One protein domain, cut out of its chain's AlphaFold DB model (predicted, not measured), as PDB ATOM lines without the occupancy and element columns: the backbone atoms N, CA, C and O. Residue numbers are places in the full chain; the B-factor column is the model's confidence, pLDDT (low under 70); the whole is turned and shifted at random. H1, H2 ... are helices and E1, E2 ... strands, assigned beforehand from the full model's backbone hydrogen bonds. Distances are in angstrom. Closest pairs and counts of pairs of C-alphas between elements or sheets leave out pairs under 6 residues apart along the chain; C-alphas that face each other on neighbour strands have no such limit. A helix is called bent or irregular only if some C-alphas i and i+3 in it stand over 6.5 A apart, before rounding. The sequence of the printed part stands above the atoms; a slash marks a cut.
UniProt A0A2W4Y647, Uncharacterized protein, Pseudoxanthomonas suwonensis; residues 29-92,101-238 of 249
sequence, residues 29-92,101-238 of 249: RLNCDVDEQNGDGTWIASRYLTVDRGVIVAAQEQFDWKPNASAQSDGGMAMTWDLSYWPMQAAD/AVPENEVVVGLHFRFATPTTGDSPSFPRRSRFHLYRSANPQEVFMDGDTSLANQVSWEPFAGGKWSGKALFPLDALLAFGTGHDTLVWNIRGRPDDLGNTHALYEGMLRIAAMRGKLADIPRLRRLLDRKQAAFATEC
ATOM      1  N   ARG A  29     150.445 173.547  99.433       89.31
ATOM      2  CA  ARG A  29     149.136 172.983  99.109       89.31
ATOM      3  C   ARG A  29     148.835 171.825 100.043       89.31
ATOM      4  O   ARG A  29     149.660 170.925 100.185       89.31
ATOM      5  N   LEU A  30     147.648 171.843 100.630       90.75
ATOM      6  CA  LEU A  30     147.114 170.754 101.438       90.75
ATOM      7  C   LEU A  30     145.805 170.270 100.824       90.75
ATOM      8  O   LEU A  30     145.129 171.020 100.123       90.75
ATOM      9  N   ASN A  31     145.449 169.027 101.103       92.56
ATOM     10  CA  ASN A  31     144.153 168.462 100.782       92.56
ATOM     11  C   ASN A  31     143.508 167.910 102.056       92.56
ATOM     12  O   ASN A  31     144.175 167.244 102.852       92.56
ATOM     13  N   CYS A  32     142.237 168.232 102.249       92.75
ATOM     14  CA  CYS A  32     141.397 167.711 103.315       92.75
ATOM     15  C   CYS A  32     140.329 166.832 102.670       92.75
ATOM     16  O   CYS A  32     139.539 167.342 101.881       92.75
ATOM     17  N   ASP A  33     140.276 165.553 103.032       93.69
ATOM     18  CA  ASP A  33     139.334 164.609 102.433       93.69
ATOM     19  C   ASP A  33     138.335 164.070 103.459       93.69
ATOM     20  O   ASP A  33     138.647 163.873 104.640       93.69
ATOM     21  N   VAL A  34     137.116 163.830 102.990       93.81
ATOM     22  CA  VAL A  34     136.045 163.126 103.691       93.81
ATOM     23  C   VAL A  34     135.567 162.014 102.767       93.81
ATOM     24  O   VAL A  34     135.044 162.291 101.688       93.81
ATOM     25  N   ASP A  35     135.747 160.772 103.205       93.31
ATOM     26  CA  ASP A  35     135.166 159.589 102.573       93.31
ATOM     27  C   ASP A  35     133.948 159.158 103.394       93.31
ATOM     28  O   ASP A  35     134.050 158.961 104.610       93.31
ATOM     29  N   GLU A  36     132.790 159.058 102.746       91.12
ATOM     30  CA  GLU A  36     131.584 158.523 103.363       91.12
ATOM     31  C   GLU A  36     130.951 157.440 102.504       91.12
ATOM     32  O   GLU A  36     130.425 157.681 101.413       91.12
ATOM     33  N   GLN A  37     130.955 156.232 103.057       88.06
ATOM     34  CA  GLN A  37     130.315 155.080 102.460       88.06
ATOM     35  C   GLN A  37     128.828 155.035 102.823       88.06
ATOM     36  O   GLN A  37     128.442 154.997 103.990       88.06
ATOM     37  N   ASN A  38     128.001 154.973 101.789       80.94
ATOM     38  CA  ASN A  38     126.564 154.771 101.849       80.94
ATOM     39  C   ASN A  38     126.215 153.373 101.307       80.94
ATOM     40  O   ASN A  38     127.032 152.689 100.686       80.94
ATOM     41  N   GLY A  39     124.968 152.936 101.508       80.19
ATOM     42  CA  GLY A  39     124.520 151.616 101.044       80.19
ATOM     43  C   GLY A  39     124.638 151.404  99.526       80.19
ATOM     44  O   GLY A  39     124.802 150.274  99.072       80.19
ATOM     45  N   ASP A  40     124.597 152.478  98.737       80.94
ATOM     46  CA  ASP A  40     124.592 152.438  97.270       80.94
ATOM     47  C   ASP A  40     125.865 152.991  96.606       80.94
ATOM     48  O   ASP A  40     126.019 152.877  95.390       80.94
ATOM     49  N   GLY A  41     126.800 153.540  97.378       86.12
ATOM     50  CA  GLY A  41     128.035 154.111  96.855       86.12
ATOM     51  C   GLY A  41     128.845 154.847  97.907       86.12
ATOM     52  O   GLY A  41     128.492 154.855  99.080       86.12
ATOM     53  N   THR A  42     129.901 155.513  97.471       90.38
ATOM     54  CA  THR A  42     130.814 156.283  98.308       90.38
ATOM     55  C   THR A  42     130.895 157.716  97.807       90.38
ATOM     56  O   THR A  42     131.066 157.959  96.612       90.38
ATOM     57  N   TRP A  43     130.796 158.663  98.733       92.25
ATOM     58  CA  TRP A  43     131.179 160.048  98.510       92.25
ATOM     59  C   TRP A  43     132.647 160.255  98.862       92.25
ATOM     60  O   TRP A  43     133.095 159.828  99.921       92.25
ATOM     61  N   ILE A  44     133.359 160.972  98.001       92.88
ATOM     62  CA  ILE A  44     134.684 161.521  98.260       92.88
ATOM     63  C   ILE A  44     134.550 163.034  98.120       92.88
ATOM     64  O   ILE A  44     134.345 163.552  97.024       92.88
ATOM     65  N   ALA A  45     134.603 163.745  99.239       91.50
ATOM     66  CA  ALA A  45     134.611 165.198  99.259       91.50
ATOM     67  C   ALA A  45     136.017 165.680  99.613       91.50
ATOM     68  O   ALA A  45     136.566 165.283 100.638       91.50
ATOM     69  N   SER A  46     136.569 166.557  98.784       91.06
ATOM     70  CA  SER A  46     137.931 167.065  98.903       91.06
ATOM     71  C   SER A  46     137.923 168.583  98.995       91.06
ATOM     72  O   SER A  46     137.156 169.268  98.310       91.06
ATOM     73  N   ARG A  47     138.807 169.130  99.831       89.94
ATOM     74  CA  ARG A  47     139.107 170.561  99.863       89.94
ATOM     75  C   ARG A  47     140.604 170.798  99.750       89.94
ATOM     76  O   ARG A  47     141.367 170.528 100.676       89.94
ATOM     77  N   TYR A  48     140.992 171.395  98.633       88.88
ATOM     78  CA  TYR A  48     142.348 171.824  98.341       88.88
ATOM     79  C   TYR A  48     142.594 173.201  98.945       88.88
ATOM     80  O   TYR A  48     141.969 174.181  98.548       88.88
ATOM     81  N   LEU A  49     143.514 173.288  99.898       87.56
ATOM     82  CA  LEU A  49     143.900 174.525 100.563       87.56
ATOM     83  C   LEU A  49     145.234 175.020 100.013       87.56
ATOM     84  O   LEU A  49     146.175 174.245  99.846       87.56
ATOM     85  N   THR A  50     145.340 176.326  99.800       87.38
ATOM     86  CA  THR A  50     146.631 177.011  99.706       87.38
ATOM     87  C   THR A  50     146.872 177.714 101.027       87.38
ATOM     88  O   THR A  50     146.085 178.576 101.419       87.38
ATOM     89  N   VAL A  51     147.943 177.330 101.714       86.44
ATOM     90  CA  VAL A  51     148.351 177.923 102.986       86.44
ATOM     91  C   VAL A  51     149.615 178.737 102.754       86.44
ATOM     92  O   VAL A  51     150.548 178.257 102.110       86.44
ATOM     93  N   ASP A  52     149.652 179.955 103.281       87.75
ATOM     94  CA  ASP A  52     150.862 180.761 103.377       87.75
ATOM     95  C   ASP A  52     151.077 181.198 104.827       87.75
ATOM     96  O   ASP A  52     150.203 181.805 105.444       87.75
ATOM     97  N   ARG A  53     152.243 180.857 105.385       87.25
ATOM     98  CA  ARG A  53     152.660 181.186 106.757       87.25
ATOM     99  C   ARG A  53     151.612 180.810 107.808       87.25
ATOM    100  O   ARG A  53     151.353 181.574 108.732       87.25
ATOM    101  N   GLY A  54     151.003 179.632 107.660       81.12
ATOM    102  CA  GLY A  54     149.972 179.146 108.581       81.12
ATOM    103  C   GLY A  54     148.587 179.779 108.396       81.12
ATOM    104  O   GLY A  54     147.695 179.514 109.198       81.12
ATOM    105  N   VAL A  55     148.374 180.576 107.343       83.81
ATOM    106  CA  VAL A  55     147.077 181.174 107.004       83.81
ATOM    107  C   VAL A  55     146.565 180.591 105.692       83.81
ATOM    108  O   VAL A  55     147.289 180.526 104.704       83.81
ATOM    109  N   ILE A  56     145.300 180.178 105.662       83.44
ATOM    110  CA  ILE A  56     144.644 179.737 104.427       83.44
ATOM    111  C   ILE A  56     144.382 180.969 103.556       83.44
ATOM    112  O   ILE A  56     143.633 181.860 103.955       83.44
ATOM    113  N   VAL A  57     144.980 181.010 102.367       83.62
ATOM    114  CA  VAL A  57     144.847 182.121 101.407       83.62
ATOM    115  C   VAL A  57     143.949 181.781 100.218       83.62
ATOM    116  O   VAL A  57     143.449 182.684  99.553       83.62
ATOM    117  N   ALA A  58     143.714 180.493  99.958       80.00
ATOM    118  CA  ALA A  58     142.741 180.026  98.977       80.00
ATOM    119  C   ALA A  58     142.226 178.633  99.350       80.00
ATOM    120  O   ALA A  58     142.947 177.847  99.971       80.00
ATOM    121  N   ALA A  59     141.001 178.320  98.934       82.25
ATOM    122  CA  ALA A  59     140.408 177.001  99.082       82.25
ATOM    123  C   ALA A  59     139.602 176.647  97.828       82.25
ATOM    124  O   ALA A  59     138.879 177.484  97.304       82.25
ATOM    125  N   GLN A  60     139.704 175.405  97.368       82.75
ATOM    126  CA  GLN A  60     138.904 174.862  96.274       82.75
ATOM    127  C   GLN A  60     138.278 173.547  96.723       82.75
ATOM    128  O   GLN A  60     138.922 172.763  97.413       82.75
ATOM    129  N   GLU A  61     137.032 173.304  96.334       84.94
ATOM    130  CA  GLU A  61     136.301 172.091  96.694       84.94
ATOM    131  C   GLU A  61     136.088 171.195  95.477       84.94
ATOM    132  O   GLU A  61     135.983 171.678  94.348       84.94
ATOM    133  N   GLN A  62     135.978 169.899  95.735       86.31
ATOM    134  CA  GLN A  62     135.561 168.886  94.779       86.31
ATOM    135  C   GLN A  62     134.700 167.862  95.514       86.31
ATOM    136  O   GLN A  62     135.011 167.478  96.641       86.31
ATOM    137  N   PHE A  63     133.613 167.424  94.887       87.69
ATOM    138  CA  PHE A  63     132.749 166.382  95.433       87.69
ATOM    139  C   PHE A  63     132.523 165.323  94.362       87.69
ATOM    140  O   PHE A  63     131.971 165.638  93.308       87.69
ATOM    141  N   ASP A  64     132.918 164.087  94.656       89.31
ATOM    142  CA  ASP A  64     132.749 162.938  93.776       89.31
ATOM    143  C   ASP A  64     131.882 161.868  94.434       89.31
ATOM    144  O   ASP A  64     132.232 161.340  95.489       89.31
ATOM    145  N   TRP A  65     130.771 161.500  93.802       89.88
ATOM    146  CA  TRP A  65     129.998 160.323  94.199       89.88
ATOM    147  C   TRP A  65     130.277 159.172  93.250       89.88
ATOM    148  O   TRP A  65     130.163 159.335  92.037       89.88
ATOM    149  N   LYS A  66     130.588 157.997  93.799       86.06
ATOM    150  CA  LYS A  66     130.825 156.767  93.039       86.06
ATOM    151  C   LYS A  66     129.888 155.663  93.521       86.06
ATOM    152  O   LYS A  66     129.771 155.466  94.725       86.06
ATOM    153  N   PRO A  67     129.261 154.894  92.625       81.00
ATOM    154  CA  PRO A  67     128.382 153.806  93.006       81.00
ATOM    155  C   PRO A  67     129.211 152.616  93.488       81.00
ATOM    156  O   PRO A  67     130.347 152.404  93.048       81.00
ATOM    157  N   ASN A  68     128.623 151.783  94.344       80.12
ATOM    158  CA  ASN A  68     129.213 150.486  94.664       80.12
ATOM    159  C   ASN A  68     129.279 149.629  93.384       80.12
ATOM    160  O   ASN A  68     128.424 149.738  92.503       80.12
ATOM    161  N   ALA A  69     130.290 148.758  93.277       60.19
ATOM    162  CA  ALA A  69     130.620 147.998  92.059       60.19
ATOM    163  C   ALA A  69     129.489 147.096  91.502       60.19
ATOM    164  O   ALA A  69     129.647 146.503  90.439       60.19
ATOM    165  N   SER A  70     128.362 146.988  92.209       52.84
ATOM    166  CA  SER A  70     127.180 146.186  91.892       52.84
ATOM    167  C   SER A  70     126.036 146.953  91.206       52.84
ATOM    168  O   SER A  70     124.976 146.371  90.977       52.84
ATOM    169  N   ALA A  71     126.202 148.231  90.853       47.28
ATOM    170  CA  ALA A  71     125.154 148.964  90.146       47.28
ATOM    171  C   ALA A  71     125.057 148.520  88.669       47.28
ATOM    172  O   ALA A  71     125.931 148.815  87.865       47.28
ATOM    173  N   GLN A  72     123.969 147.801  88.367       50.47
ATOM    174  CA  GLN A  72     123.400 147.463  87.052       50.47
ATOM    175  C   GLN A  72     124.279 146.630  86.108       50.47
ATOM    176  O   GLN A  72     125.059 147.150  85.316       50.47
ATOM    177  N   SER A  73     124.058 145.314  86.163       43.75
ATOM    178  CA  SER A  73     124.509 144.332  85.180       43.75
ATOM    179  C   SER A  73     123.276 143.705  84.531       43.75
ATOM    180  O   SER A  73     122.644 142.861  85.162       43.75
ATOM    181  N   ASP A  74     122.975 144.070  83.288       43.59
ATOM    182  CA  ASP A  74     122.013 143.354  82.447       43.59
ATOM    183  C   ASP A  74     122.740 142.951  81.152       43.59
ATOM    184  O   ASP A  74     123.446 143.752  80.540       43.59
ATOM    185  N   GLY A  75     122.646 141.675  80.760       48.53
ATOM    186  CA  GLY A  75     123.134 141.204  79.454       48.53
ATOM    187  C   GLY A  75     124.658 141.144  79.244       48.53
ATOM    188  O   GLY A  75     125.108 141.219  78.106       48.53
ATOM    189  N   GLY A  76     125.476 141.000  80.298       53.12
ATOM    190  CA  GLY A  76     126.950 140.924  80.173       53.12
ATOM    191  C   GLY A  76     127.660 142.285  80.127       53.12
ATOM    192  O   GLY A  76     128.870 142.366  79.888       53.12
ATOM    193  N   MET A  77     126.916 143.352  80.401       62.28
ATOM    194  CA  MET A  77     127.382 144.728  80.452       62.28
ATOM    195  C   MET A  77     127.081 145.312  81.829       62.28
ATOM    196  O   MET A  77     125.974 145.154  82.333       62.28
ATOM    197  N   ALA A  78     128.056 146.000  82.424       67.06
ATOM    198  CA  ALA A  78     127.861 146.744  83.663       67.06
ATOM    199  C   ALA A  78     127.871 148.251  83.376       67.06
ATOM    200  O   ALA A  78     128.838 148.756  82.799       67.06
ATOM    201  N   MET A  79     126.819 148.964  83.785       71.25
ATOM    202  CA  MET A  79     126.754 150.426  83.712       71.25
ATOM    203  C   MET A  79     126.754 151.024  85.115       71.25
ATOM    204  O   MET A  79     125.819 150.852  85.888       71.25
ATOM    205  N   THR A  80     127.759 151.842  85.388       74.25
ATOM    206  CA  THR A  80     127.860 152.653  86.602       74.25
ATOM    207  C   THR A  80     127.827 154.130  86.233       74.25
ATOM    208  O   THR A  80     128.243 154.497  85.139       74.25
ATOM    209  N   TRP A  81     127.381 155.000  87.131       78.31
ATOM    210  CA  TRP A  81     127.446 156.446  86.922       78.31
ATOM    211  C   TRP A  81     128.074 157.128  88.125       78.31
ATOM    212  O   TRP A  81     127.829 156.694  89.239       78.31
ATOM    213  N   ASP A  82     128.859 158.175  87.905       80.19
ATOM    214  CA  ASP A  82     129.416 159.036  88.942       80.19
ATOM    215  C   ASP A  82     128.937 160.484  88.775       80.19
ATOM    216  O   ASP A  82     128.420 160.886  87.729       80.19
ATOM    217  N   LEU A  83     129.062 161.261  89.850       82.31
ATOM    218  CA  LEU A  83     128.846 162.706  89.837       82.31
ATOM    219  C   LEU A  83     130.134 163.375  90.274       82.31
ATOM    220  O   LEU A  83     130.673 162.994  91.307       82.31
ATOM    221  N   SER A  84     130.557 164.395  89.539       81.81
ATOM    222  CA  SER A  84     131.664 165.266  89.913       81.81
ATOM    223  C   SER A  84     131.190 166.713  89.916       81.81
ATOM    224  O   SER A  84     130.693 167.220  88.908       81.81
ATOM    225  N   TYR A  85     131.360 167.390  91.046       81.88
ATOM    226  CA  TYR A  85     131.024 168.800  91.213       81.88
ATOM    227  C   TYR A  85     132.264 169.619  91.563       81.88
ATOM    228  O   TYR A  85     132.997 169.292  92.500       81.88
ATOM    229  N   TRP A  86     132.447 170.709  90.817       72.62
ATOM    230  CA  TRP A  86     133.566 171.632  90.943       72.62
ATOM    231  C   TRP A  86     133.029 173.065  90.946       72.62
ATOM    232  O   TRP A  86     132.816 173.620  89.866       72.62
ATOM    233  N   PRO A  87     132.801 173.686  92.117       65.62
ATOM    234  CA  PRO A  87     132.414 175.087  92.157       65.62
ATOM    235  C   PRO A  87     133.487 175.921  91.457       65.62
ATOM    236  O   PRO A  87     134.623 176.018  91.932       65.62
ATOM    237  N   MET A  88     133.152 176.526  90.314       54.44
ATOM    238  CA  MET A  88     134.067 177.467  89.673       54.44
ATOM    239  C   MET A  88     134.243 178.680  90.596       54.44
ATOM    240  O   MET A  88     133.291 179.143  91.225       54.44
ATOM    241  N   GLN A  89     135.460 179.234  90.654       49.88
ATOM    242  CA  GLN A  89     135.870 180.328  91.558       49.88
ATOM    243  C   GLN A  89     134.957 181.577  91.561       49.88
ATOM    244  O   GLN A  89     135.065 182.415  92.453       49.88
ATOM    245  N   ALA A  90     134.007 181.722  90.631       44.00
ATOM    246  CA  ALA A  90     132.955 182.735  90.736       44.00
ATOM    247  C   ALA A  90     132.112 182.598  92.031       44.00
ATOM    248  O   ALA A  90     131.576 183.594  92.522       44.00
ATOM    249  N   ALA A  91     132.044 181.401  92.628       46.12
ATOM    250  CA  ALA A  91     131.400 181.149  93.918       46.12
ATOM    251  C   ALA A  91     132.226 181.610  95.141       46.12
ATOM    252  O   ALA A  91     131.664 181.760  96.229       46.12
ATOM    253  N   ASP A  92     133.523 181.909  94.987       45.72
ATOM    254  CA  ASP A  92     134.410 182.249  96.113       45.72
ATOM    255  C   ASP A  92     134.195 183.655  96.691       45.72
ATOM    256  O   ASP A  92     134.698 183.971  97.766       45.72
ATOM    257  N   ALA A 101     123.418 175.799  98.236       65.38
ATOM    258  CA  ALA A 101     122.834 175.279  97.003       65.38
ATOM    259  C   ALA A 101     123.926 174.948  95.979       65.38
ATOM    260  O   ALA A 101     124.752 175.802  95.652       65.38
ATOM    261  N   VAL A 102     123.901 173.720  95.459       71.56
ATOM    262  CA  VAL A 102     124.756 173.273  94.353       71.56
ATOM    263  C   VAL A 102     124.030 173.563  93.043       71.56
ATOM    264  O   VAL A 102     122.957 172.995  92.826       71.56
ATOM    265  N   PRO A 103     124.560 174.444  92.178       75.50
ATOM    266  CA  PRO A 103     123.976 174.665  90.865       75.50
ATOM    267  C   PRO A 103     124.118 173.392  90.022       75.50
ATOM    268  O   PRO A 103     125.231 172.932  89.780       75.50
ATOM    269  N   GLU A 104     123.004 172.808  89.571       76.56
ATOM    270  CA  GLU A 104     123.012 171.566  88.773       76.56
ATOM    271  C   GLU A 104     123.829 171.713  87.475       76.56
ATOM    272  O   GLU A 104     124.426 170.749  87.004       76.56
ATOM    273  N   ASN A 105     123.922 172.929  86.933       73.44
ATOM    274  CA  ASN A 105     124.693 173.264  85.733       73.44
ATOM    275  C   ASN A 105     126.217 173.301  85.952       73.44
ATOM    276  O   ASN A 105     126.972 173.432  84.992       73.44
ATOM    277  N   GLU A 106     126.679 173.196  87.199       74.00
ATOM    278  CA  GLU A 106     128.097 173.057  87.557       74.00
ATOM    279  C   GLU A 106     128.463 171.603  87.916       74.00
ATOM    280  O   GLU A 106     129.608 171.309  88.263       74.00
ATOM    281  N   VAL A 107     127.499 170.678  87.829       78.44
ATOM    282  CA  VAL A 107     127.697 169.254  88.116       78.44
ATOM    283  C   VAL A 107     127.811 168.474  86.814       78.44
ATOM    284  O   VAL A 107     126.949 168.550  85.937       78.44
ATOM    285  N   VAL A 108     128.865 167.671  86.707       84.69
ATOM    286  CA  VAL A 108     129.070 166.743  85.594       84.69
ATOM    287  C   VAL A 108     128.697 165.337  86.045       84.69
ATOM    288  O   VAL A 108     129.183 164.851  87.063       84.69
ATOM    289  N   VAL A 109     127.854 164.669  85.262       83.94
ATOM    290  CA  VAL A 109     127.544 163.244  85.399       83.94
ATOM    291  C   VAL A 109     128.438 162.463  84.446       83.94
ATOM    292  O   VAL A 109     128.414 162.707  83.236       83.94
ATOM    293  N   GLY A 110     129.210 161.510  84.961       83.69
ATOM    294  CA  GLY A 110     129.911 160.533  84.137       83.69
ATOM    295  C   GLY A 110     129.151 159.217  84.097       83.69
ATOM    296  O   GLY A 110     128.877 158.604  85.121       83.69
ATOM    297  N   LEU A 111     128.811 158.753  82.900       83.19
ATOM    298  CA  LEU A 111     128.257 157.422  82.673       83.19
ATOM    299  C   LEU A 111     129.390 156.516  82.203       83.19
ATOM    300  O   LEU A 111     129.987 156.756  81.152       83.19
ATOM    301  N   HIS A 112     129.703 155.503  83.002       80.94
ATOM    302  CA  HIS A 112     130.789 154.558  82.770       80.94
ATOM    303  C   HIS A 112     130.226 153.187  82.442       80.94
ATOM    304  O   HIS A 112     129.414 152.626  83.179       80.94
ATOM    305  N   PHE A 113     130.729 152.617  81.362       75.00
ATOM    306  CA  PHE A 113     130.291 151.336  80.844       75.00
ATOM    307  C   PHE A 113     131.460 150.366  80.854       75.00
ATOM    308  O   PHE A 113     132.574 150.714  80.456       75.00
ATOM    309  N   ARG A 114     131.200 149.135  81.282       73.75
ATOM    310  CA  ARG A 114     132.137 148.019  81.189       73.75
ATOM    311  C   ARG A 114     131.484 146.901  80.404       73.75
ATOM    312  O   ARG A 114     130.421 146.412  80.780       73.75
ATOM    313  N   PHE A 115     132.156 146.474  79.346       66.88
ATOM    314  CA  PHE A 115     131.656 145.440  78.453       66.88
ATOM    315  C   PHE A 115     132.497 144.181  78.632       66.88
ATOM    316  O   PHE A 115     133.731 144.226  78.542       66.88
ATOM    317  N   ALA A 116     131.844 143.047  78.893       57.06
ATOM    318  CA  ALA A 116     132.471 141.765  78.617       57.06
ATOM    319  C   ALA A 116     132.617 141.629  77.095       57.06
ATOM    320  O   ALA A 116     131.732 142.032  76.341       57.06
ATOM    321  N   THR A 117     133.749 141.106  76.634       53.09
ATOM    322  CA  THR A 117     133.956 140.804  75.216       53.09
ATOM    323  C   THR A 117     132.821 139.897  74.723       53.09
ATOM    324  O   THR A 117     132.521 138.917  75.413       53.09
ATOM    325  N   PRO A 118     132.185 140.184  73.571       49.03
ATOM    326  CA  PRO A 118     131.226 139.260  72.980       49.03
ATOM    327  C   PRO A 118     131.887 137.888  72.800       49.03
ATOM    328  O   PRO A 118     133.013 137.794  72.317       49.03
ATOM    329  N   THR A 119     131.211 136.818  73.212       42.19
ATOM    330  CA  THR A 119     131.680 135.428  73.053       42.19
ATOM    331  C   THR A 119     131.653 134.948  71.600       42.19
ATOM    332  O   THR A 119     132.209 133.898  71.283       42.19
ATOM    333  N   THR A 120     131.027 135.706  70.704       42.84
ATOM    334  CA  THR A 120     131.074 135.506  69.256       42.84
ATOM    335  C   THR A 120     132.393 136.066  68.736       42.84
ATOM    336  O   THR A 120     132.609 137.267  68.837       42.84
ATOM    337  N   GLY A 121     133.273 135.196  68.227       36.88
ATOM    338  CA  GLY A 121     134.690 135.431  67.889       36.88
ATOM    339  C   GLY A 121     135.042 136.528  66.873       36.88
ATOM    340  O   GLY A 121     136.155 136.520  66.351       36.88
ATOM    341  N   ASP A 122     134.153 137.481  66.625       43.69
ATOM    342  CA  ASP A 122     134.468 138.728  65.948       43.69
ATOM    343  C   ASP A 122     135.073 139.692  66.970       43.69
ATOM    344  O   ASP A 122     134.434 140.113  67.937       43.69
ATOM    345  N   SER A 123     136.349 140.031  66.774       43.03
ATOM    346  CA  SER A 123     137.015 141.061  67.570       43.03
ATOM    347  C   SER A 123     136.163 142.337  67.501       43.03
ATOM    348  O   SER A 123     135.894 142.787  66.384       43.03
ATOM    349  N   PRO A 124     135.693 142.908  68.629       51.16
ATOM    350  CA  PRO A 124     134.763 144.028  68.593       51.16
ATOM    351  C   PRO A 124     135.423 145.193  67.856       51.16
ATOM    352  O   PRO A 124     136.333 145.847  68.368       51.16
ATOM    353  N   SER A 125     134.996 145.420  66.613       54.03
ATOM    354  CA  SER A 125     135.487 146.531  65.814       54.03
ATOM    355  C   SER A 125     135.103 147.819  66.541       54.03
ATOM    356  O   SER A 125     133.930 148.062  66.813       54.03
ATOM    357  N   PHE A 126     136.111 148.598  66.935       58.19
ATOM    358  CA  PHE A 126     135.951 149.832  67.699       58.19
ATOM    359  C   PHE A 126     134.899 150.719  67.016       58.19
ATOM    360  O   PHE A 126     135.141 151.166  65.886       58.19
ATOM    361  N   PRO A 127     133.776 151.070  67.666       62.25
ATOM    362  CA  PRO A 127     132.866 152.036  67.084       62.25
ATOM    363  C   PRO A 127     133.472 153.432  67.288       62.25
ATOM    364  O   PRO A 127     133.151 154.140  68.240       62.25
ATOM    365  N   ARG A 128     134.405 153.834  66.395       61.78
ATOM    366  CA  ARG A 128     135.271 155.036  66.572       61.78
ATOM    367  C   ARG A 128     134.497 156.335  66.680       61.78
ATOM    368  O   ARG A 128     135.044 157.372  67.040       61.78
ATOM    369  N   ARG A 129     133.215 156.253  66.354       72.56
ATOM    370  CA  ARG A 129     132.251 157.331  66.292       72.56
ATOM    371  C   ARG A 129     130.914 156.827  66.828       72.56
ATOM    372  O   ARG A 129     129.936 156.830  66.091       72.56
ATOM    373  N   SER A 130     130.888 156.332  68.067       82.31
ATOM    374  CA  SER A 130     129.622 156.046  68.742       82.31
ATOM    375  C   SER A 130     129.157 157.200  69.612       82.31
ATOM    376  O   SER A 130     129.960 157.924  70.214       82.31
ATOM    377  N   ARG A 131     127.840 157.316  69.729       87.62
ATOM    378  CA  ARG A 131     127.174 158.239  70.641       87.62
ATOM    379  C   ARG A 131     126.344 157.455  71.643       87.62
ATOM    380  O   ARG A 131     125.757 156.433  71.302       87.62
ATOM    381  N   PHE A 132     126.332 157.934  72.877       88.81
ATOM    382  CA  PHE A 132     125.391 157.517  73.899       88.81
ATOM    383  C   PHE A 132     124.157 158.392  73.770       88.81
ATOM    384  O   PHE A 132     124.286 159.613  73.792       88.81
ATOM    385  N   HIS A 133     122.993 157.778  73.627       91.38
ATOM    386  CA  HIS A 133     121.712 158.452  73.496       91.38
ATOM    387  C   HIS A 133     120.821 158.100  74.679       91.38
ATOM    388  O   HIS A 133     120.740 156.939  75.070       91.38
ATOM    389  N   LEU A 134     120.112 159.099  75.191       92.06
ATOM    390  CA  LEU A 134     119.071 158.979  76.199       92.06
ATOM    391  C   LEU A 134     117.730 159.347  75.583       92.06
ATOM    392  O   LEU A 134     117.602 160.400  74.957       92.06
ATOM    393  N   TYR A 135     116.729 158.517  75.827       92.00
ATOM    394  CA  TYR A 135     115.368 158.673  75.345       92.00
ATOM    395  C   TYR A 135     114.418 158.779  76.529       92.00
ATOM    396  O   TYR A 135     114.577 158.113  77.557       92.00
ATOM    397  N   ARG A 136     113.390 159.607  76.357       92.00
ATOM    398  CA  ARG A 136     112.274 159.763  77.295       92.00
ATOM    399  C   ARG A 136     111.301 158.592  77.173       92.00
ATOM    400  O   ARG A 136     110.147 158.763  76.800       92.00
ATOM    401  N   SER A 137     111.792 157.398  77.469       85.06
ATOM    402  CA  SER A 137     111.015 156.163  77.455       85.06
ATOM    403  C   SER A 137     111.220 155.397  78.755       85.06
ATOM    404  O   SER A 137     112.252 155.525  79.413       85.06
ATOM    405  N   ALA A 138     110.215 154.601  79.113       80.75
ATOM    406  CA  ALA A 138     110.280 153.613  80.183       80.75
ATOM    407  C   ALA A 138     110.422 152.176  79.646       80.75
ATOM    408  O   ALA A 138     110.554 151.246  80.438       80.75
ATOM    409  N   ASN A 139     110.380 151.983  78.322       82.31
ATOM    410  CA  ASN A 139     110.476 150.677  77.685       82.31
ATOM    411  C   ASN A 139     111.899 150.446  77.137       82.31
ATOM    412  O   ASN A 139     112.228 150.972  76.075       82.31
ATOM    413  N   PRO A 140     112.744 149.633  77.799       73.62
ATOM    414  CA  PRO A 140     114.110 149.375  77.341       73.62
ATOM    415  C   PRO A 140     114.193 148.633  76.005       73.62
ATOM    416  O   PRO A 140     115.272 148.570  75.439       73.62
ATOM    417  N   GLN A 141     113.088 148.059  75.525       78.31
ATOM    418  CA  GLN A 141     113.007 147.342  74.250       78.31
ATOM    419  C   GLN A 141     112.388 148.199  73.134       78.31
ATOM    420  O   GLN A 141     112.044 147.690  72.069       78.31
ATOM    421  N   GLU A 142     112.172 149.492  73.383       81.62
ATOM    422  CA  GLU A 142     111.675 150.404  72.359       81.62
ATOM    423  C   GLU A 142     112.733 150.636  71.276       81.62
ATOM    424  O   GLU A 142     113.903 150.916  71.548       81.62
ATOM    425  N   VAL A 143     112.309 150.507  70.020       79.44
ATOM    426  CA  VAL A 143     113.173 150.699  68.858       79.44
ATOM    427  C   VAL A 143     113.127 152.166  68.457       79.44
ATOM    428  O   VAL A 143     112.087 152.640  68.012       79.44
ATOM    429  N   PHE A 144     114.263 152.860  68.567       79.38
ATOM    430  CA  PHE A 144     114.372 154.263  68.153       79.38
ATOM    431  C   PHE A 144     115.060 154.418  66.790       79.38
ATOM    432  O   PHE A 144     116.026 153.705  66.492       79.38
ATOM    433  N   MET A 145     114.626 155.386  65.992       75.50
ATOM    434  CA  MET A 145     115.154 155.748  64.672       75.50
ATOM    435  C   MET A 145     116.042 157.009  64.736       75.50
ATOM    436  O   MET A 145     116.083 157.693  65.753       75.50
ATOM    437  N   ASP A 146     116.764 157.335  63.655       67.88
ATOM    438  CA  ASP A 146     117.691 158.492  63.594       67.88
ATOM    439  C   ASP A 146     116.988 159.855  63.803       67.88
ATOM    440  O   ASP A 146     117.596 160.820  64.258       67.88
ATOM    441  N   GLY A 147     115.680 159.927  63.532       70.12
ATOM    442  CA  GLY A 147     114.858 161.121  63.759       70.12
ATOM    443  C   GLY A 147     114.322 161.282  65.185       70.12
ATOM    444  O   GLY A 147     113.723 162.316  65.491       70.12
ATOM    445  N   ASP A 148     114.511 160.289  66.057       82.25
ATOM    446  CA  ASP A 148     113.952 160.339  67.404       82.25
ATOM    447  C   ASP A 148     114.725 161.304  68.302       82.25
ATOM    448  O   ASP A 148     115.959 161.355  68.338       82.25
ATOM    449  N   THR A 149     113.971 162.079  69.080       87.00
ATOM    450  CA  THR A 149     114.554 163.079  69.974       87.00
ATOM    451  C   THR A 149     115.261 162.393  71.138       87.00
ATOM    452  O   THR A 149     114.628 161.773  71.993       87.00
ATOM    453  N   SER A 150     116.580 162.560  71.200       91.44
ATOM    454  CA  SER A 150     117.422 162.050  72.280       91.44
ATOM    455  C   SER A 150     118.392 163.107  72.792       91.44
ATOM    456  O   SER A 150     118.848 163.973  72.044       91.44
ATOM    457  N   LEU A 151     118.736 163.018  74.076       92.44
ATOM    458  CA  LEU A 151     119.913 163.697  74.608       92.44
ATOM    459  C   LEU A 151     121.121 162.805  74.334       92.44
ATOM    460  O   LEU A 151     121.155 161.665  74.795       92.44
ATOM    461  N   ALA A 152     122.103 163.307  73.587       91.25
ATOM    462  CA  ALA A 152     123.227 162.494  73.146       91.25
ATOM    463  C   ALA A 152     124.583 163.136  73.438       91.25
ATOM    464  O   ALA A 152     124.740 164.352  73.346       91.25
ATOM    465  N   ASN A 153     125.581 162.302  73.734       90.69
ATOM    466  CA  ASN A 153     126.980 162.716  73.777       90.69
ATOM    467  C   ASN A 153     127.893 161.628  73.196       90.69
ATOM    468  O   ASN A 153     127.504 160.471  73.046       90.69
ATOM    469  N   GLN A 154     129.110 162.004  72.821       87.88
ATOM    470  CA  GLN A 154     130.120 161.081  72.332       87.88
ATOM    471  C   GLN A 154     130.567 160.121  73.441       87.88
ATOM    472  O   GLN A 154     130.691 160.507  74.603       87.88
ATOM    473  N   VAL A 155     130.835 158.870  73.059       85.81
ATOM    474  CA  VAL A 155     131.478 157.898  73.949       85.81
ATOM    475  C   VAL A 155     132.987 157.930  73.725       85.81
ATOM    476  O   VAL A 155     133.460 157.743  72.600       85.81
ATOM    477  N   SER A 156     133.734 158.141  74.803       85.56
ATOM    478  CA  SER A 156     135.181 157.940  74.851       85.56
ATOM    479  C   SER A 156     135.467 156.496  75.239       85.56
ATOM    480  O   SER A 156     134.983 156.029  76.269       85.56
ATOM    481  N   TRP A 157     136.229 155.785  74.413       80.81
ATOM    482  CA  TRP A 157     136.525 154.364  74.600       80.81
ATOM    483  C   TRP A 157     137.974 154.144  74.995       80.81
ATOM    484  O   TRP A 157     138.876 154.711  74.377       80.81
ATOM    485  N   GLU A 158     138.186 153.254  75.959       75.25
ATOM    486  CA  GLU A 158     139.506 152.882  76.454       75.25
ATOM    487  C   GLU A 158     139.625 151.352  76.574       75.25
ATOM    488  O   GLU A 158     138.665 150.679  76.976       75.25
ATOM    489  N   PRO A 159     140.781 150.770  76.205       69.81
ATOM    490  CA  PRO A 159     141.044 149.354  76.430       69.81
ATOM    491  C   PRO A 159     141.098 149.045  77.928       69.81
ATOM    492  O   PRO A 159     141.661 149.801  78.718       69.81
ATOM    493  N   PHE A 160     140.549 147.896  78.316       67.12
ATOM    494  CA  PHE A 160     140.509 147.415  79.692       67.12
ATOM    495  C   PHE A 160     141.090 145.994  79.796       67.12
ATOM    496  O   PHE A 160     141.121 145.231  78.827       67.12
ATOM    497  N   ALA A 161     141.589 145.634  80.981       62.91
ATOM    498  CA  ALA A 161     142.352 144.406  81.213       62.91
ATOM    499  C   ALA A 161     141.685 143.140  80.630       62.91
ATOM    500  O   ALA A 161     140.475 142.936  80.752       62.91
ATOM    501  N   GLY A 162     142.497 142.264  80.025       61.34
ATOM    502  CA  GLY A 162     142.040 140.986  79.466       61.34
ATOM    503  C   GLY A 162     141.291 141.095  78.133       61.34
ATOM    504  O   GLY A 162     140.426 140.266  77.865       61.34
ATOM    505  N   GLY A 163     141.579 142.118  77.318       58.78
ATOM    506  CA  GLY A 163     140.921 142.327  76.019       58.78
ATOM    507  C   GLY A 163     139.485 142.851  76.124       58.78
ATOM    508  O   GLY A 163     138.736 142.786  75.152       58.78
ATOM    509  N   LYS A 164     139.102 143.343  77.307       67.00
ATOM    510  CA  LYS A 164     137.810 143.977  77.584       67.00
ATOM    511  C   LYS A 164     137.879 145.469  77.259       67.00
ATOM    512  O   LYS A 164     138.951 146.009  76.995       67.00
ATOM    513  N   TRP A 165     136.738 146.144  77.314       72.81
ATOM    514  CA  TRP A 165     136.647 147.563  76.974       72.81
ATOM    515  C   TRP A 165     135.820 148.325  77.999       72.81
ATOM    516  O   TRP A 165     134.864 147.789  78.572       72.81
ATOM    517  N   SER A 166     136.182 149.591  78.192       76.62
ATOM    518  CA  SER A 166     135.384 150.559  78.933       76.62
ATOM    519  C   SER A 166     135.018 151.748  78.057       76.62
ATOM    520  O   SER A 166     135.809 152.196  77.227       76.62
ATOM    521  N   GLY A 167     133.807 152.255  78.255       80.50
ATOM    522  CA  GLY A 167     133.315 153.473  77.626       80.50
ATOM    523  C   GLY A 167     132.957 154.510  78.682       80.50
ATOM    524  O   GLY A 167     132.526 154.151  79.779       80.50
ATOM    525  N   LYS A 168     133.093 155.790  78.343       85.56
ATOM    526  CA  LYS A 168     132.657 156.911  79.175       85.56
ATOM    527  C   LYS A 168     131.882 157.926  78.343       85.56
ATOM    528  O   LYS A 168     132.348 158.331  77.281       85.56
ATOM    529  N   ALA A 169     130.735 158.366  78.848       88.38
ATOM    530  CA  ALA A 169     129.997 159.514  78.328       88.38
ATOM    531  C   ALA A 169     129.805 160.542  79.448       88.38
ATOM    532  O   ALA A 169     129.553 160.176  80.592       88.38
ATOM    533  N   LEU A 170     129.954 161.826  79.132       88.88
ATOM    534  CA  LEU A 170     129.821 162.919  80.098       88.88
ATOM    535  C   LEU A 170     128.556 163.718  79.802       88.88
ATOM    536  O   LEU A 170     128.301 164.026  78.646       88.88
ATOM    537  N   PHE A 171     127.785 164.101  80.809       88.56
ATOM    538  CA  PHE A 171     126.618 164.966  80.635       88.56
ATOM    539  C   PHE A 171     126.597 166.048  81.717       88.56
ATOM    540  O   PHE A 171     126.832 165.728  82.881       88.56
ATOM    541  N   PRO A 172     126.289 167.312  81.378       87.50
ATOM    542  CA  PRO A 172     125.871 168.288  82.378       87.50
ATOM    543  C   PRO A 172     124.604 167.790  83.084       87.50
ATOM    544  O   PRO A 172     123.670 167.316  82.424       87.50
ATOM    545  N   LEU A 173     124.573 167.843  84.417       85.56
ATOM    546  CA  LEU A 173     123.445 167.321  85.186       85.56
ATOM    547  C   LEU A 173     122.169 168.137  84.947       85.56
ATOM    548  O   LEU A 173     121.102 167.545  84.837       85.56
ATOM    549  N   ASP A 174     122.259 169.459  84.796       85.69
ATOM    550  CA  ASP A 174     121.119 170.313  84.435       85.69
ATOM    551  C   ASP A 174     120.478 169.896  83.104       85.69
ATOM    552  O   ASP A 174     119.262 169.729  83.028       85.69
ATOM    553  N   ALA A 175     121.286 169.648  82.070       88.75
ATOM    554  CA  ALA A 175     120.804 169.174  80.777       88.75
ATOM    555  C   ALA A 175     120.146 167.795  80.905       88.75
ATOM    556  O   ALA A 175     119.084 167.556  80.328       88.75
ATOM    557  N   LEU A 176     120.747 166.902  81.696       88.12
ATOM    558  CA  LEU A 176     120.213 165.571  81.960       88.12
ATOM    559  C   LEU A 176     118.862 165.644  82.689       88.12
ATOM    560  O   LEU A 176     117.895 165.024  82.249       88.12
ATOM    561  N   LEU A 177     118.767 166.432  83.765       87.44
ATOM    562  CA  LEU A 177     117.561 166.595  84.583       87.44
ATOM    563  C   LEU A 177     116.446 167.338  83.844       87.44
ATOM    564  O   LEU A 177     115.283 166.937  83.937       87.44
ATOM    565  N   ALA A 178     116.779 168.374  83.072       90.12
ATOM    566  CA  ALA A 178     115.834 169.047  82.187       90.12
ATOM    567  C   ALA A 178     115.318 168.078  81.115       90.12
ATOM    568  O   ALA A 178     114.116 168.012  80.844       90.12
ATOM    569  N   PHE A 179     116.207 167.257  80.547       91.69
ATOM    570  CA  PHE A 179     115.804 166.243  79.588       91.69
ATOM    571  C   PHE A 179     114.907 165.179  80.229       91.69
ATOM    572  O   PHE A 179     113.875 164.874  79.653       91.69
ATOM    573  N   GLY A 180     115.208 164.661  81.418       89.25
ATOM    574  CA  GLY A 180     114.369 163.658  82.086       89.25
ATOM    575  C   GLY A 180     113.245 164.210  82.962       89.25
ATOM    576  O   GLY A 180     112.698 163.476  83.780       89.25
ATOM    577  N   THR A 181     112.882 165.487  82.835       89.31
ATOM    578  CA  THR A 181     111.779 166.066  83.617       89.31
ATOM    579  C   THR A 181     110.474 165.312  83.357       89.31
ATOM    580  O   THR A 181     110.074 165.140  82.210       89.31
ATOM    581  N   GLY A 182     109.808 164.875  84.432       87.25
ATOM    582  CA  GLY A 182     108.595 164.053  84.361       87.25
ATOM    583  C   GLY A 182     108.848 162.546  84.235       87.25
ATOM    584  O   GLY A 182     107.884 161.795  84.123       87.25
ATOM    585  N   HIS A 183     110.108 162.100  84.281       87.25
ATOM    586  CA  HIS A 183     110.486 160.692  84.185       87.25
ATOM    587  C   HIS A 183     111.355 160.255  85.372       87.25
ATOM    588  O   HIS A 183     112.290 160.954  85.765       87.25
ATOM    589  N   ASP A 184     111.092 159.060  85.904       84.31
ATOM    590  CA  ASP A 184     111.946 158.429  86.925       84.31
ATOM    591  C   ASP A 184     113.141 157.690  86.305       84.31
ATOM    592  O   ASP A 184     114.203 157.542  86.925       84.31
ATOM    593  N   THR A 185     112.976 157.247  85.058       85.75
ATOM    594  CA  THR A 185     113.971 156.525  84.271       85.75
ATOM    595  C   THR A 185     114.069 157.073  82.851       85.75
ATOM    596  O   THR A 185     113.113 157.616  82.307       85.75
ATOM    597  N   LEU A 186     115.244 156.911  82.248       89.44
ATOM    598  CA  LEU A 186     115.488 157.144  80.831       89.44
ATOM    599  C   LEU A 186     116.009 155.857  80.208       89.44
ATOM    600  O   LEU A 186     116.888 155.208  80.777       89.44
ATOM    601  N   VAL A 187     115.503 155.500  79.035       89.69
ATOM    602  CA  VAL A 187     116.108 154.442  78.222       89.69
ATOM    603  C   VAL A 187     117.354 155.006  77.569       89.69
ATOM    604  O   VAL A 187     117.362 156.154  77.129       89.69
ATOM    605  N   TRP A 188     118.412 154.213  77.500       88.31
ATOM    606  CA  TRP A 188     119.613 154.600  76.789       88.31
ATOM    607  C   TRP A 188     120.030 153.555  75.773       88.31
ATOM    608  O   TRP A 188     119.776 152.366  75.947       88.31
ATOM    609  N   ASN A 189     120.712 154.007  74.726       86.56
ATOM    610  CA  ASN A 189     121.451 153.130  73.832       86.56
ATOM    611  C   ASN A 189     122.771 153.762  73.380       86.56
ATOM    612  O   ASN A 189     122.943 154.981  73.378       86.56
ATOM    613  N   ILE A 190     123.723 152.915  73.004       82.81
ATOM    614  CA  ILE A 190     124.946 153.321  72.318       82.81
ATOM    615  C   ILE A 190     124.767 152.988  70.849       82.81
ATOM    616  O   ILE A 190     124.543 151.833  70.496       82.81
ATOM    617  N   ARG A 191     124.889 153.991  69.985       80.81
ATOM    618  CA  ARG A 191     124.731 153.838  68.537       80.81
ATOM    619  C   ARG A 191     126.052 154.066  67.839       80.81
ATOM    620  O   ARG A 191     126.794 154.980  68.199       80.81
ATOM    621  N   GLY A 192     126.342 153.216  66.859       76.56
ATOM    622  CA  GLY A 192     127.449 153.405  65.928       76.56
ATOM    623  C   GLY A 192     127.120 154.427  64.837       76.56
ATOM    624  O   GLY A 192     126.122 155.144  64.905       76.56
ATOM    625  N   ARG A 193     127.964 154.476  63.803       72.12
ATOM    626  CA  ARG A 193     127.667 155.228  62.578       72.12
ATOM    627  C   ARG A 193     126.438 154.603  61.882       72.12
ATOM    628  O   ARG A 193     126.363 153.374  61.879       72.12
ATOM    629  N   PRO A 194     125.538 155.403  61.277       67.00
ATOM    630  CA  PRO A 194     124.477 154.873  60.423       67.00
ATOM    631  C   PRO A 194     125.035 153.993  59.296       67.00
ATOM    632  O   PRO A 194     126.137 154.262  58.800       67.00
ATOM    633  N   ASP A 195     124.286 152.963  58.904       68.56
ATOM    634  CA  ASP A 195     124.579 152.161  57.715       68.56
ATOM    635  C   ASP A 195     124.346 152.959  56.413       68.56
ATOM    636  O   ASP A 195     123.946 154.128  56.436       68.56
ATOM    637  N   ASP A 196     124.607 152.337  55.260       67.69
ATOM    638  CA  ASP A 196     124.440 152.972  53.942       67.69
ATOM    639  C   ASP A 196     122.978 153.356  53.630       67.69
ATOM    640  O   ASP A 196     122.723 154.124  52.702       67.69
ATOM    641  N   LEU A 197     122.020 152.848  54.412       67.00
ATOM    642  CA  LEU A 197     120.591 153.147  54.325       67.00
ATOM    643  C   LEU A 197     120.138 154.166  55.386       67.00
ATOM    644  O   LEU A 197     118.960 154.515  55.430       67.00
ATOM    645  N   GLY A 198     121.054 154.665  56.221       63.84
ATOM    646  CA  GLY A 198     120.768 155.621  57.290       63.84
ATOM    647  C   GLY A 198     120.213 154.994  58.571       63.84
ATOM    648  O   GLY A 198     119.855 155.729  59.491       63.84
ATOM    649  N   ASN A 199     120.162 153.664  58.687       64.12
ATOM    650  CA  ASN A 199     119.723 153.012  59.916       64.12
ATOM    651  C   ASN A 199     120.844 153.011  60.952       64.12
ATOM    652  O   ASN A 199     121.996 152.676  60.670       64.12
ATOM    653  N   THR A 200     120.491 153.324  62.195       64.12
ATOM    654  CA  THR A 200     121.383 153.163  63.344       64.12
ATOM    655  C   THR A 200     120.864 152.042  64.228       64.12
ATOM    656  O   THR A 200     119.799 152.174  64.832       64.12
ATOM    657  N   HIS A 201     121.626 150.959  64.349       68.56
ATOM    658  CA  HIS A 201     121.328 149.905  65.313       68.56
ATOM    659  C   HIS A 201     121.941 150.240  66.676       68.56
ATOM    660  O   HIS A 201     123.057 150.766  66.764       68.56
ATOM    661  N   ALA A 202     121.200 149.940  67.744       75.38
ATOM    662  CA  ALA A 202     121.746 149.971  69.091       75.38
ATOM    663  C   ALA A 202     122.812 148.873  69.210       75.38
ATOM    664  O   ALA A 202     122.541 147.700  68.977       75.38
ATOM    665  N   LEU A 203     124.037 149.272  69.543       75.12
ATOM    666  CA  LEU A 203     125.128 148.356  69.874       75.12
ATOM    667  C   LEU A 203     124.954 147.809  71.293       75.12
ATOM    668  O   LEU A 203     125.295 146.665  71.571       75.12
ATOM    669  N   TYR A 204     124.428 148.659  72.176       78.00
ATOM    670  CA  TYR A 204     124.150 148.382  73.579       78.00
ATOM    671  C   TYR A 204     122.947 149.211  74.024       78.00
ATOM    672  O   TYR A 204     122.749 150.310  73.501       78.00
ATOM    673  N   GLU A 205     122.189 148.726  75.003       80.50
ATOM    674  CA  GLU A 205     120.991 149.393  75.519       80.50
ATOM    675  C   GLU A 205     120.755 149.104  77.004       80.50
ATOM    676  O   GLU A 205     121.246 148.114  77.546       80.50
ATOM    677  N   GLY A 206     119.998 149.973  77.669       81.19
ATOM    678  CA  GLY A 206     119.627 149.788  79.067       81.19
ATOM    679  C   GLY A 206     118.763 150.920  79.612       81.19
ATOM    680  O   GLY A 206     118.165 151.693  78.864       81.19
ATOM    681  N   MET A 207     118.697 151.025  80.943       85.25
ATOM    682  CA  MET A 207     117.945 152.077  81.634       85.25
ATOM    683  C   MET A 207     118.800 152.843  82.638       85.25
ATOM    684  O   MET A 207     119.552 152.259  83.415       85.25
ATOM    685  N   LEU A 208     118.613 154.158  82.672       84.38
ATOM    686  CA  LEU A 208     119.226 155.086  83.608       84.38
ATOM    687  C   LEU A 208     118.179 155.584  84.607       84.38
ATOM    688  O   LEU A 208     117.147 156.117  84.211       84.38
ATOM    689  N   ARG A 209     118.440 155.447  85.909       81.94
ATOM    690  CA  ARG A 209     117.541 155.927  86.975       81.94
ATOM    691  C   ARG A 209     117.850 157.383  87.319       81.94
ATOM    692  O   ARG A 209     118.635 157.651  88.226       81.94
ATOM    693  N   ILE A 210     117.244 158.320  86.597       80.88
ATOM    694  CA  ILE A 210     117.576 159.745  86.716       80.88
ATOM    695  C   ILE A 210     117.165 160.354  88.068       80.88
ATOM    696  O   ILE A 210     117.879 161.200  88.607       80.88
ATOM    697  N   ALA A 211     116.076 159.874  88.677       77.56
ATOM    698  CA  ALA A 211     115.635 160.353  89.990       77.56
ATOM    699  C   ALA A 211     116.694 160.136  91.093       77.56
ATOM    700  O   ALA A 211     116.853 160.978  91.978       77.56
ATOM    701  N   ALA A 212     117.469 159.046  91.009       78.88
ATOM    702  CA  ALA A 212     118.520 158.735  91.977       78.88
ATOM    703  C   ALA A 212     119.680 159.745  91.933       78.88
ATOM    704  O   ALA A 212     120.244 160.072  92.976       78.88
ATOM    705  N   MET A 213     120.000 160.283  90.752       80.69
ATOM    706  CA  MET A 213     121.076 161.266  90.572       80.69
ATOM    707  C   MET A 213     120.754 162.591  91.262       80.69
ATOM    708  O   MET A 213     121.601 163.142  91.960       80.69
ATOM    709  N   ARG A 214     119.508 163.067  91.136       76.88
ATOM    710  CA  ARG A 214     119.055 164.310  91.785       76.88
ATOM    711  C   ARG A 214     119.169 164.227  93.308       76.88
ATOM    712  O   ARG A 214     119.610 165.178  93.947       76.88
ATOM    713  N   GLY A 215     118.803 163.083  93.888       79.81
ATOM    714  CA  GLY A 215     118.828 162.881  95.339       79.81
ATOM    715  C   GLY A 215     120.219 163.029  95.963       79.81
ATOM    716  O   GLY A 215     120.324 163.463  97.107       79.81
ATOM    717  N   LYS A 216     121.289 162.738  95.213       85.44
ATOM    718  CA  LYS A 216     122.667 162.794  95.723       85.44
ATOM    719  C   LYS A 216     123.139 164.209  96.044       85.44
ATOM    720  O   LYS A 216     123.872 164.396  97.010       85.44
ATOM    721  N   LEU A 217     122.665 165.230  95.332       83.31
ATOM    722  CA  LEU A 217     123.084 166.612  95.603       83.31
ATOM    723  C   LEU A 217     122.706 167.103  97.009       83.31
ATOM    724  O   LEU A 217     123.365 167.996  97.541       83.31
ATOM    725  N   ALA A 218     121.697 166.493  97.640       84.06
ATOM    726  CA  ALA A 218     121.286 166.822  99.003       84.06
ATOM    727  C   ALA A 218     122.360 166.502 100.063       84.06
ATOM    728  O   ALA A 218     122.321 167.066 101.159       84.06
ATOM    729  N   ASP A 219     123.339 165.645  99.748       87.00
ATOM    730  CA  ASP A 219     124.430 165.292 100.662       87.00
ATOM    731  C   ASP A 219     125.518 166.377 100.742       87.00
ATOM    732  O   ASP A 219     126.182 166.519 101.775       87.00
ATOM    733  N   ILE A 220     125.690 167.184  99.688       86.00
ATOM    734  CA  ILE A 220     126.811 168.131  99.557       86.00
ATOM    735  C   ILE A 220     126.871 169.162 100.700       86.00
ATOM    736  O   ILE A 220     127.959 169.360 101.250       86.00
ATOM    737  N   PRO A 221     125.763 169.779 101.162       86.06
ATOM    738  CA  PRO A 221     125.810 170.698 102.303       86.06
ATOM    739  C   PRO A 221     126.344 170.045 103.583       86.06
ATOM    740  O   PRO A 221     127.049 170.676 104.371       86.06
ATOM    741  N   ARG A 222     126.022 168.766 103.805       89.88
ATOM    742  CA  ARG A 222     126.507 168.009 104.964       89.88
ATOM    743  C   ARG A 222     127.995 167.679 104.824       89.88
ATOM    744  O   ARG A 222     128.736 167.901 105.782       89.88
ATOM    745  N   LEU A 223     128.428 167.230 103.644       90.69
ATOM    746  CA  LEU A 223     129.838 166.977 103.318       90.69
ATOM    747  C   LEU A 223     130.694 168.242 103.468       90.69
ATOM    748  O   LEU A 223     131.777 168.201 104.049       90.69
ATOM    749  N   ARG A 224     130.177 169.400 103.047       89.06
ATOM    750  CA  ARG A 224     130.862 170.685 103.216       89.06
ATOM    751  C   ARG A 224     131.093 171.034 104.686       89.06
ATOM    752  O   ARG A 224     132.207 171.398 105.046       89.06
ATOM    753  N   ARG A 225     130.098 170.836 105.559       89.44
ATOM    754  CA  ARG A 225     130.270 171.040 107.012       89.44
ATOM    755  C   ARG A 225     131.319 170.104 107.622       89.44
ATOM    756  O   ARG A 225     131.970 170.460 108.603       89.44
ATOM    757  N   LEU A 226     131.477 168.894 107.083       92.56
ATOM    758  CA  LEU A 226     132.554 167.984 107.486       92.56
ATOM    759  C   LEU A 226     133.923 168.535 107.060       92.56
ATOM    760  O   LEU A 226     134.826 168.597 107.894       92.56
ATOM    761  N   LEU A 227     134.047 169.017 105.821       91.06
ATOM    762  CA  LEU A 227     135.261 169.675 105.327       91.06
ATOM    763  C   LEU A 227     135.602 170.955 106.102       91.06
ATOM    764  O   LEU A 227     136.770 171.176 106.407       91.06
ATOM    765  N   ASP A 228     134.611 171.764 106.489       90.31
ATOM    766  CA  ASP A 228     134.820 172.967 107.309       90.31
ATOM    767  C   ASP A 228     135.453 172.630 108.663       90.31
ATOM    768  O   ASP A 228     136.376 173.314 109.111       90.31
ATOM    769  N   ARG A 229     135.005 171.538 109.297       91.44
ATOM    770  CA  ARG A 229     135.600 171.048 110.548       91.44
ATOM    771  C   ARG A 229     137.051 170.611 110.351       91.44
ATOM    772  O   ARG A 229     137.900 171.018 111.136       91.44
ATOM    773  N   LYS A 230     137.345 169.860 109.283       92.88
ATOM    774  CA  LYS A 230     138.721 169.448 108.957       92.88
ATOM    775  C   LYS A 230     139.624 170.641 108.658       92.88
ATOM    776  O   LYS A 230     140.745 170.706 109.150       92.88
ATOM    777  N   GLN A 231     139.119 171.618 107.907       90.31
ATOM    778  CA  GLN A 231     139.849 172.842 107.591       90.31
ATOM    779  C   GLN A 231     140.189 173.649 108.853       90.31
ATOM    780  O   GLN A 231     141.281 174.205 108.935       90.31
ATOM    781  N   ALA A 232     139.301 173.713 109.849       89.56
ATOM    782  CA  ALA A 232     139.598 174.401 111.109       89.56
ATOM    783  C   ALA A 232     140.812 173.792 111.845       89.56
ATOM    784  O   ALA A 232     141.520 174.504 112.555       89.56
ATOM    785  N   ALA A 233     141.089 172.504 111.620       91.44
ATOM    786  CA  ALA A 233     142.245 171.774 112.133       91.44
ATOM    787  C   ALA A 233     143.237 171.381 111.016       91.44
ATOM    788  O   ALA A 233     143.879 170.330 111.091       91.44
ATOM    789  N   PHE A 234     143.388 172.212 109.970       89.69
ATOM    790  CA  PHE A 234     144.105 171.821 108.746       89.69
ATOM    791  C   PHE A 234     145.551 171.362 108.966       89.69
ATOM    792  O   PHE A 234     146.050 170.538 108.207       89.69
ATOM    793  N   ALA A 235     146.227 171.883 109.994       86.75
ATOM    794  CA  ALA A 235     147.613 171.537 110.300       86.75
ATOM    795  C   ALA A 235     147.788 170.069 110.727       86.75
ATOM    796  O   ALA A 235     148.881 169.524 110.599       86.75
ATOM    797  N   THR A 236     146.729 169.441 111.245       89.19
ATOM    798  CA  THR A 236     146.744 168.054 111.732       89.19
ATOM    799  C   THR A 236     145.847 167.125 110.926       89.19
ATOM    800  O   THR A 236     146.090 165.924 110.904       89.19
ATOM    801  N   GLU A 237     144.803 167.655 110.287       92.12
ATOM    802  CA  GLU A 237     143.799 166.845 109.588       92.12
ATOM    803  C   GLU A 237     143.924 166.844 108.064       92.12
ATOM    804  O   GLU A 237     143.289 166.014 107.414       92.12
ATOM    805  N   CYS A 238     144.723 167.747 107.491       92.00
ATOM    806  CA  CYS A 238     144.923 167.832 106.050       92.00
ATOM    807  C   CYS A 238     146.354 167.434 105.693       92.00
ATOM    808  O   CYS A 238     147.306 167.716 106.418       92.00
TER     809      CYS A 238
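What this domain is: This is residues 29 to 92 and 101 to 238 of the 249 residues of an uncharacterized protein of Pseudoxanthomonas suwonensis (UniProt A0A2W4Y647). A long, curled wall of seven strands, E1 to E5 with E9 and E8, runs along the domain; a small four-stranded sheet, E7 E6 E10 E11, covers part of it, strands crossed, as a partial sandwich. The bent helix H3 leads from E11 towards the far end, where its arm H3b packs over E1 and E2. The printed part has 202 residues, with 4 named helices and 11 named strands in the order E1 E2 E3 E4 H1 E5 E6 E7 E8 E9 H2 E10 E11 H3 H4, class mixed. The sheets, in order E1 E2 E3 E4 E5 E9 E8 and E7 E6 E10 E11, are antiparallel. The elongated whole spans 67 by 41 by 30 A and is only just compact, close to loose, with a radius of gyration of the C-alphas of 19.9 A.

Where its parts are: Find C-alpha 29 at (149.136, 172.983, 99.109), where E1, residues 29 to 38, begins its 29.1 A. Next look at E2, 41 to 52, 35.7 A, and E3, 55 to 67, 36.0 A, which bends by 65 degrees at residue 58. E4 is 77 to 85, E5 107 to 115, E9 164 to 172, E8 156 to 160. The small sheet holds E7, 151 to 154, E6, 131 to 135, E10, 186 to 191, and E11, 202 to 208. The helices are H1, 89 to 92, H2, 173 to 179, H3, 210 to 232, and H4, 234 to 237. H3, one helix by its hydrogen bonds, is bent: C-alphas 218 and 221 are 6.8 A apart. Its arms are H3a, 210 to 218, and H3b, 221 to 232, ending with C-alpha 232 at (139.598, 174.401, 111.109).

How they stand to each other: In the strongly twisted large sheet, E1 E2 E3 E4 form a meander, each strand the antiparallel neighbour of the one before; see N 30 and O 49 of hairpin E1 and E2, 2.9 A. The sandwich, two sheets face to face, has strands at 83 degrees; the closest C-alphas of E7 and E9, Gln 154 and Ala 169, are 6.2 A apart. H3b is over E1 and E2 at a height over the sheet of 8.6 A; H4 is on the opposite face. H1 and H3a only graze this sheet. H2 and H3a only just touch, with 3 pairs of C-alphas within 8 A, closest Leu 177 and Ile 210, 7.2 A. Every O i to N i+4 pair is within hydrogen-bond range in H2 and H3b; H3a has 1 of 5, beside 6 of 6 O i to N i+3 pairs, and H1 and H4 are too short.

The domain as a whole: The farthest C-alphas, of Arg 53 and Leu 197, are 67.6 A apart. Residues 93 to 100 are not printed, a gap of 13.5 A. The links E5 to E6 and E6 to E7 are long. Mean pLDDT of the printed part is 78.3, with 46 residues under 70, among them 115 to 128.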